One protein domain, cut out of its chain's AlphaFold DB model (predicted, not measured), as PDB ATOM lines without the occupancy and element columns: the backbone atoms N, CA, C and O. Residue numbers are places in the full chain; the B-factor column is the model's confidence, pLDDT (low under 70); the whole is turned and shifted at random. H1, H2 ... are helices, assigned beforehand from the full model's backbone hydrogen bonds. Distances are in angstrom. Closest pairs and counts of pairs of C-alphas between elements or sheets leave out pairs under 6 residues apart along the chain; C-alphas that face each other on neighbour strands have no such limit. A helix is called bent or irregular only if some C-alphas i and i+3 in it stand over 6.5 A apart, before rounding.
ATOM      1  N   GLU A  88      -2.644  -2.495  -9.644       86.56
ATOM      2  CA  GLU A  88      -2.097  -2.132  -8.345       86.56
ATOM      3  C   GLU A  88      -1.132  -0.942  -8.389       86.56
ATOM      4  O   GLU A  88      -0.932  -0.310  -7.356       86.56
ATOM      5  N   LEU A  89      -0.581  -0.600  -9.561       88.00
ATOM      6  CA  LEU A  89       0.231   0.609  -9.743       88.00
ATOM      7  C   LEU A  89      -0.628   1.864  -9.936       88.00
ATOM      8  O   LEU A  89      -0.106   2.976  -9.974       88.00
ATOM      9  N   CYS A  90      -1.944   1.704 -10.083       88.88
ATOM     10  CA  CYS A  90      -2.879   2.814 -10.172       88.88
ATOM     11  C   CYS A  90      -3.165   3.400  -8.788       88.88
ATOM     12  O   CYS A  90      -3.366   2.665  -7.819       88.88
ATOM     13  N   ASP A  91      -3.306   4.723  -8.708       92.88
ATOM     14  CA  ASP A  91      -3.908   5.347  -7.534       92.88
ATOM     15  C   ASP A  91      -5.368   4.877  -7.346       92.88
ATOM     16  O   ASP A  91      -6.014   4.359  -8.264       92.88
ATOM     17  N   ALA A  92      -5.902   5.056  -6.135       94.38
ATOM     18  CA  ALA A  92      -7.220   4.543  -5.767       94.38
ATOM     19  C   ALA A  92      -8.357   5.085  -6.655       94.38
ATOM     20  O   ALA A  92      -9.307   4.353  -6.948       94.38
ATOM     21  N   GLU A  93      -8.265   6.339  -7.102       94.00
ATOM     22  CA  GLU A  93      -9.282   6.957  -7.953       94.00
ATOM     23  C   GLU A  93      -9.234   6.362  -9.363       94.00
ATOM     24  O   GLU A  93     -10.261   5.940  -9.908       94.00
ATOM     25  N   THR A  94      -8.038   6.283  -9.944       93.31
ATOM     26  CA  THR A  94      -7.813   5.702 -11.268       93.31
ATOM     27  C   THR A  94      -8.220   4.233 -11.297       93.31
ATOM     28  O   THR A  94      -8.961   3.816 -12.192       93.31
ATOM     29  N   LYS A  95      -7.841   3.460 -10.275       94.12
ATOM     30  CA  LYS A  95      -8.240   2.058 -10.130       94.12
ATOM     31  C   LYS A  95      -9.758   1.894 -10.082       94.12
ATOM     32  O   LYS A  95     -10.310   1.098 -10.842       94.12
ATOM     33  N   ALA A  96     -10.451   2.677  -9.254       94.94
ATOM     34  CA  ALA A  96     -11.908   2.613  -9.147       94.94
ATOM     35  C   ALA A  96     -12.603   2.940 -10.480       94.94
ATOM     36  O   ALA A  96     -13.584   2.288 -10.852       94.94
ATOM     37  N   LYS A  97     -12.077   3.913 -11.241       94.81
ATOM     38  CA  LYS A  97     -12.567   4.228 -12.592       94.81
ATOM     39  C   LYS A  97     -12.361   3.057 -13.549       94.81
ATOM     40  O   LYS A  97     -13.311   2.673 -14.229       94.81
ATOM     41  N   ILE A  98     -11.156   2.485 -13.587       93.62
ATOM     42  CA  ILE A  98     -10.832   1.343 -14.451       93.62
ATOM     43  C   ILE A  98     -11.759   0.164 -14.145       93.62
ATOM     44  O   ILE A  98     -12.421  -0.338 -15.051       93.62
ATOM     45  N   GLU A  99     -11.891  -0.232 -12.879       92.62
ATOM     46  CA  GLU A  99     -12.791  -1.317 -12.471       92.62
ATOM     47  C   GLU A  99     -14.254  -1.018 -12.821       92.62
ATOM     48  O   GLU A  99     -15.000  -1.910 -13.232       92.62
ATOM     49  N   GLY A 100     -14.673   0.244 -12.692       94.12
ATOM     50  CA  GLY A 100     -15.995   0.702 -13.106       94.12
ATOM     51  C   GLY A 100     -16.242   0.534 -14.608       94.12
ATOM     52  O   GLY A 100     -17.331   0.113 -14.999       94.12
ATOM     53  N   TYR A 101     -15.247   0.827 -15.449       94.81
ATOM     54  CA  TYR A 101     -15.345   0.663 -16.902       94.81
ATOM     55  C   TYR A 101     -15.242  -0.795 -17.349       94.81
ATOM     56  O   TYR A 101     -16.001  -1.198 -18.224       94.81
ATOM     57  N   VAL A 102     -14.381  -1.598 -16.720       93.44
ATOM     58  CA  VAL A 102     -14.236  -3.035 -17.019       93.44
ATOM     59  C   VAL A 102     -15.531  -3.804 -16.731       93.44
ATOM     60  O   VAL A 102     -15.856  -4.757 -17.429       93.44
ATOM     61  N   LYS A 103     -16.327  -3.358 -15.751       95.00
ATOM     62  CA  LYS A 103     -17.659  -3.922 -15.459       95.00
ATOM     63  C   LYS A 103     -18.736  -3.536 -16.487       95.00
ATOM     64  O   LYS A 103     -19.871  -4.000 -16.378       95.00
ATOM     65  N   MET A 104     -18.440  -2.666 -17.458       94.38
ATOM     66  CA  MET A 104     -19.388  -2.275 -18.506       94.38
ATOM     67  C   MET A 104     -19.301  -3.197 -19.724       94.38
ATOM     68  O   MET A 104     -18.235  -3.671 -20.096       94.38
ATOM     69  N   SER A 105     -20.423  -3.377 -20.422       96.50
ATOM     70  CA  SER A 105     -20.422  -3.984 -21.756       96.50
ATOM     71  C   SER A 105     -19.669  -3.105 -22.758       96.50
ATOM     72  O   SER A 105     -19.841  -1.880 -22.727       96.50
ATOM     73  N   VAL A 106     -18.974  -3.722 -23.717       94.88
ATOM     74  CA  VAL A 106     -18.231  -3.039 -24.794       94.88
ATOM     75  C   VAL A 106     -19.063  -1.940 -25.465       94.88
ATOM     76  O   VAL A 106     -18.660  -0.784 -25.440       94.88
ATOM     77  N   GLY A 107     -20.284  -2.242 -25.926       96.75
ATOM     78  CA  GLY A 107     -21.132  -1.247 -26.603       96.75
ATOM     79  C   GLY A 107     -21.501  -0.027 -25.742       96.75
ATOM     80  O   GLY A 107     -21.670   1.082 -26.250       96.75
ATOM     81  N   LYS A 108     -21.567  -0.188 -24.413       96.50
ATOM     82  CA  LYS A 108     -21.792   0.933 -23.483       96.50
ATOM     83  C   LYS A 108     -20.544   1.801 -23.352       96.50
ATOM     84  O   LYS A 108     -20.661   3.026 -23.295       96.50
ATOM     85  N   LEU A 109     -19.366   1.181 -23.299       96.12
ATOM     86  CA  LEU A 109     -18.095   1.897 -23.242       96.12
ATOM     87  C   LEU A 109     -17.830   2.644 -24.559       96.12
ATOM     88  O   LEU A 109     -17.524   3.833 -24.527       96.12
ATOM     89  N   GLU A 110     -18.077   2.005 -25.703       96.50
ATOM     90  CA  GLU A 110     -18.013   2.634 -27.030       96.50
ATOM     91  C   GLU A 110     -18.964   3.830 -27.148       96.50
ATOM     92  O   GLU A 110     -18.577   4.894 -27.632       96.50
ATOM     93  N   GLY A 111     -20.202   3.694 -26.661       97.12
ATOM     94  CA  GLY A 111     -21.167   4.794 -26.633       97.12
ATOM     95  C   GLY A 111     -20.685   5.982 -25.794       97.12
ATOM     96  O   GLY A 111     -20.827   7.133 -26.212       97.12
ATOM     97  N   LYS A 112     -20.060   5.722 -24.637       96.50
ATOM     98  CA  LYS A 112     -19.444   6.772 -23.811       96.50
ATOM     99  C   LYS A 112     -18.297   7.472 -24.535       96.50
ATOM    100  O   LYS A 112     -18.268   8.700 -24.536       96.50
ATOM    101  N   ILE A 113     -17.393   6.712 -25.158       95.75
ATOM    102  CA  ILE A 113     -16.261   7.259 -25.922       95.75
ATOM    103  C   ILE A 113     -16.784   8.153 -27.050       95.75
ATOM    104  O   ILE A 113     -16.367   9.300 -27.168       95.75
ATOM    105  N   ARG A 114     -17.771   7.678 -27.818       96.31
ATOM    106  CA  ARG A 114     -18.388   8.441 -28.912       96.31
ATOM    107  C   ARG A 114     -18.987   9.765 -28.439       96.31
ATOM    108  O   ARG A 114     -18.774  10.793 -29.073       96.31
ATOM    109  N   ASN A 115     -19.729   9.749 -27.332       95.62
ATOM    110  CA  ASN A 115     -20.345  10.962 -26.794       95.62
ATOM    111  C   ASN A 115     -19.294  11.946 -26.267       95.62
ATOM    112  O   ASN A 115     -19.391  13.140 -26.533       95.62
ATOM    113  N   ALA A 116     -18.264  11.454 -25.571       96.06
ATOM    114  CA  ALA A 116     -17.167  12.293 -25.101       96.06
ATOM    115  C   ALA A 116     -16.418  12.953 -26.271       96.06
ATOM    116  O   ALA A 116     -16.189  14.161 -26.242       96.06
ATOM    117  N   LEU A 117     -16.107  12.188 -27.324       96.06
ATOM    118  CA  LEU A 117     -15.474  12.712 -28.537       96.06
ATOM    119  C   LEU A 117     -16.349  13.762 -29.222       96.06
ATOM    120  O   LEU A 117     -15.860  14.843 -29.532       96.06
ATOM    121  N   LYS A 118     -17.657  13.515 -29.365       96.00
ATOM    122  CA  LYS A 118     -18.595  14.501 -29.924       96.00
ATOM    123  C   LYS A 118     -18.565  15.823 -29.150       96.00
ATOM    124  O   LYS A 118     -18.556  16.888 -29.764       96.00
ATOM    125  N   ASN A 119     -18.513  15.772 -27.821       95.31
ATOM    126  CA  ASN A 119     -18.438  16.985 -27.009       95.31
ATOM    127  C   ASN A 119     -17.128  17.742 -27.266       95.31
ATOM    128  O   ASN A 119     -17.141  18.961 -27.412       95.31
ATOM    129  N   VAL A 120     -16.001  17.035 -27.373       96.75
ATOM    130  CA  VAL A 120     -14.692  17.646 -27.654       96.75
ATOM    131  C   VAL A 120     -14.622  18.235 -29.065       96.75
ATOM    132  O   VAL A 120     -14.126  19.345 -29.240       96.75
ATOM    133  N   GLU A 121     -15.121  17.520 -30.070       96.69
ATOM    134  CA  GLU A 121     -14.993  17.907 -31.478       96.69
ATOM    135  C   GLU A 121     -16.028  18.947 -31.912       96.69
ATOM    136  O   GLU A 121     -15.734  19.802 -32.746       96.69
ATOM    137  N   VAL A 122     -17.236  18.898 -31.348       95.44
ATOM    138  CA  VAL A 122     -18.359  19.739 -31.784       95.44
ATOM    139  C   VAL A 122     -18.685  20.801 -30.746       95.44
ATOM    140  O   VAL A 122     -18.715  21.993 -31.060       95.44
ATOM    141  N   GLU A 123     -18.921  20.396 -29.501       95.38
ATOM    142  CA  GLU A 123     -19.456  21.309 -28.488       95.38
ATOM    143  C   GLU A 123     -18.387  22.261 -27.945       95.38
ATOM    144  O   GLU A 123     -18.630  23.462 -27.850       95.38
ATOM    145  N   VAL A 124     -17.180  21.776 -27.641       97.12
ATOM    146  CA  VAL A 124     -16.090  22.602 -27.096       97.12
ATOM    147  C   VAL A 124     -15.713  23.767 -28.022       97.12
ATOM    148  O   VAL A 124     -15.585  24.886 -27.517       97.12
ATOM    149  N   PRO A 125     -15.571  23.606 -29.354       97.38
ATOM    150  CA  PRO A 125     -15.344  24.737 -30.252       97.38
ATOM    151  C   PRO A 125     -16.469  25.776 -30.224       97.38
ATOM    152  O   PRO A 125     -16.192  26.977 -30.232       97.38
ATOM    153  N   ILE A 126     -17.729  25.336 -30.161       97.00
ATOM    154  CA  ILE A 126     -18.884  26.238 -30.046       97.00
ATOM    155  C   ILE A 126     -18.820  26.983 -28.711       97.00
ATOM    156  O   ILE A 126     -18.880  28.213 -28.697       97.00
ATOM    157  N   MET A 127     -18.600  26.270 -27.604       96.44
ATOM    158  CA  MET A 127     -18.449  26.862 -26.274       96.44
ATOM    159  C   MET A 127     -17.308  27.882 -26.230       96.44
ATOM    160  O   MET A 127     -17.483  28.966 -25.679       96.44
ATOM    161  N   LYS A 128     -16.164  27.606 -26.872       97.25
ATOM    162  CA  LYS A 128     -15.050  28.564 -26.984       97.25
ATOM    163  C   LYS A 128     -15.446  29.831 -27.747       97.25
ATOM    164  O   LYS A 128     -15.103  30.927 -27.305       97.25
ATOM    165  N   LYS A 129     -16.187  29.710 -28.858       97.19
ATOM    166  CA  LYS A 129     -16.707  30.870 -29.612       97.19
ATOM    167  C   LYS A 129     -17.681  31.702 -28.772       97.19
ATOM    168  O   LYS A 129     -17.598  32.931 -28.769       97.19
ATOM    169  N   VAL A 130     -18.574  31.041 -28.033       97.06
ATOM    170  CA  VAL A 130     -19.512  31.709 -27.117       97.06
ATOM    171  C   VAL A 130     -18.753  32.425 -26.001       97.06
ATOM    172  O   VAL A 130     -18.974  33.615 -25.792       97.06
ATOM    173  N   LEU A 131     -17.796  31.756 -25.357       96.75
ATOM    174  CA  LEU A 131     -16.960  32.338 -24.305       96.75
ATOM    175  C   LEU A 131     -16.202  33.579 -24.797       96.75
ATOM    176  O   LEU A 131     -16.180  34.596 -24.108       96.75
ATOM    177  N   ALA A 132     -15.619  33.531 -25.999       96.44
ATOM    178  CA  ALA A 132     -14.958  34.689 -26.605       96.44
ATOM    179  C   ALA A 132     -15.930  35.864 -26.829       96.44
ATOM    180  O   ALA A 132     -15.579  37.019 -26.592       96.44
ATOM    181  N   SER A 133     -17.166  35.568 -27.241       94.69
ATOM    182  CA  SER A 133     -18.208  36.580 -27.456       94.69
ATOM    183  C   SER A 133     -18.663  37.231 -26.146       94.69
ATOM    184  O   SER A 133     -18.868  38.442 -26.115       94.69
ATOM    185  N   LEU A 134     -18.797  36.449 -25.068       95.25
ATOM    186  CA  LEU A 134     -19.162  36.954 -23.739       95.25
ATOM    187  C   LEU A 134     -18.063  37.852 -23.159       95.25
ATOM    188  O   LEU A 134     -18.354  38.979 -22.773       95.25
ATOM    189  N   LYS A 135     -16.798  37.420 -23.226       94.44
ATOM    190  CA  LYS A 135     -15.650  38.222 -22.765       94.44
ATOM    191  C   LYS A 135     -15.549  39.576 -23.475       94.44
ATOM    192  O   LYS A 135     -15.226  40.580 -22.851       94.44
ATOM    193  N   LYS A 136     -15.858  39.626 -24.778       90.69
ATOM    194  CA  LYS A 136     -15.876  40.885 -25.543       90.69
ATOM    195  C   LYS A 136     -16.991  41.835 -25.083       90.69
ATOM    196  O   LYS A 136     -16.802  43.048 -25.130       90.69
ATOM    197  N   LYS A 137     -18.142  41.300 -24.657       85.38
ATOM    198  CA  LYS A 137     -19.259  42.098 -24.128       85.38
ATOM    199  C   LYS A 137     -18.961  42.641 -22.730       85.38
ATOM    200  O   LYS A 137     -19.237  43.809 -22.497       85.38
ATOM    201  N   GLU A 138     -18.364  41.837 -21.852       79.00
ATOM    202  CA  GLU A 138     -17.965  42.279 -20.505       79.00
ATOM    203  C   GLU A 138     -16.911  43.394 -20.562       79.00
ATOM    204  O   GLU A 138     -17.084  44.421 -19.921       79.00
ATOM    205  N   GLY A 139     -15.898  43.276 -21.429       65.00
ATOM    206  CA  GLY A 139     -14.891  44.333 -21.616       65.00
ATOM    207  C   GLY A 139     -15.383  45.603 -22.330       65.00
ATOM    208  O   GLY A 139     -14.622  46.555 -22.448       65.00
ATOM    209  N   SER A 140     -16.625  45.630 -22.832       57.62
ATOM    210  CA  SER A 140     -17.233  46.825 -23.448       57.62
ATOM    211  C   SER A 140     -18.146  47.598 -22.486       57.62
ATOM    212  O   SER A 140     -18.704  48.613 -22.884       57.62
TER     213      SER A 140
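What this domain is: This is residues 88 to 140 of the 143 residues of the protein "Hypothetical protein" of Pyrodinium bahamense (UniProt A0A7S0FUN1). The model is an open L: one long, gently bent helix, H2, makes the long limb, and the short helix H1 makes the short limb, folded back at a corner at residues 103 to 105. The two limbs meet only near that corner, and most of H2 stands free. The printed part has 53 residues, with two named helices in the order H1, H2 and no named strand; the class is all helix. The whole is extended, with a radius of gyration of the C-alphas of 17.8 A and spans of 53 by 26 by 12 A.

Where its parts are: Begin with H2, residues 106 to 138, which by its hydrogen bonds was assigned as one helix but is bent: C-alphas 121 and 124 are 6.5 A apart. Find C-alpha 106 at (-18.231, -3.039, -24.794); from there arm H2a, residues 106 to 121, runs 22.2 A. Arm H2b, residues 124 to 138, runs 20.8 A and ends at C-alpha 138, at (-17.965, 42.279, -20.505). Then look back to H1, residues 92 to 102, which runs 15.3 A from C-alpha 92 at (-7.220, 4.543, -5.767).

How they stand to each other: At the bend, H2a and H2b are near each other, at a shallow tilt of 34.7 degrees, only just short of steep. H1 and H2a are close but not clearly touching; their closest C-alphas, those of Tyr 101 and Leu 109, are 7.0 A apart. They run opposite ways at a steep tilt of 63 degrees. H1 and H2b are apart. In H1, H2a and H2b every O i to N i+4 pair is within hydrogen-bond range.

The domain as a whole: Look to the two ends for the greatest distance: the C-alphas of Glu 88 and Ser 140, the two farthest apart, are 53.4 A apart. The printed part has no cut, and the link from H1 to H2 is tight, with 3 residues. The mean pLDDT of the printed part is 93.2; residues 139 to 140 are under 70.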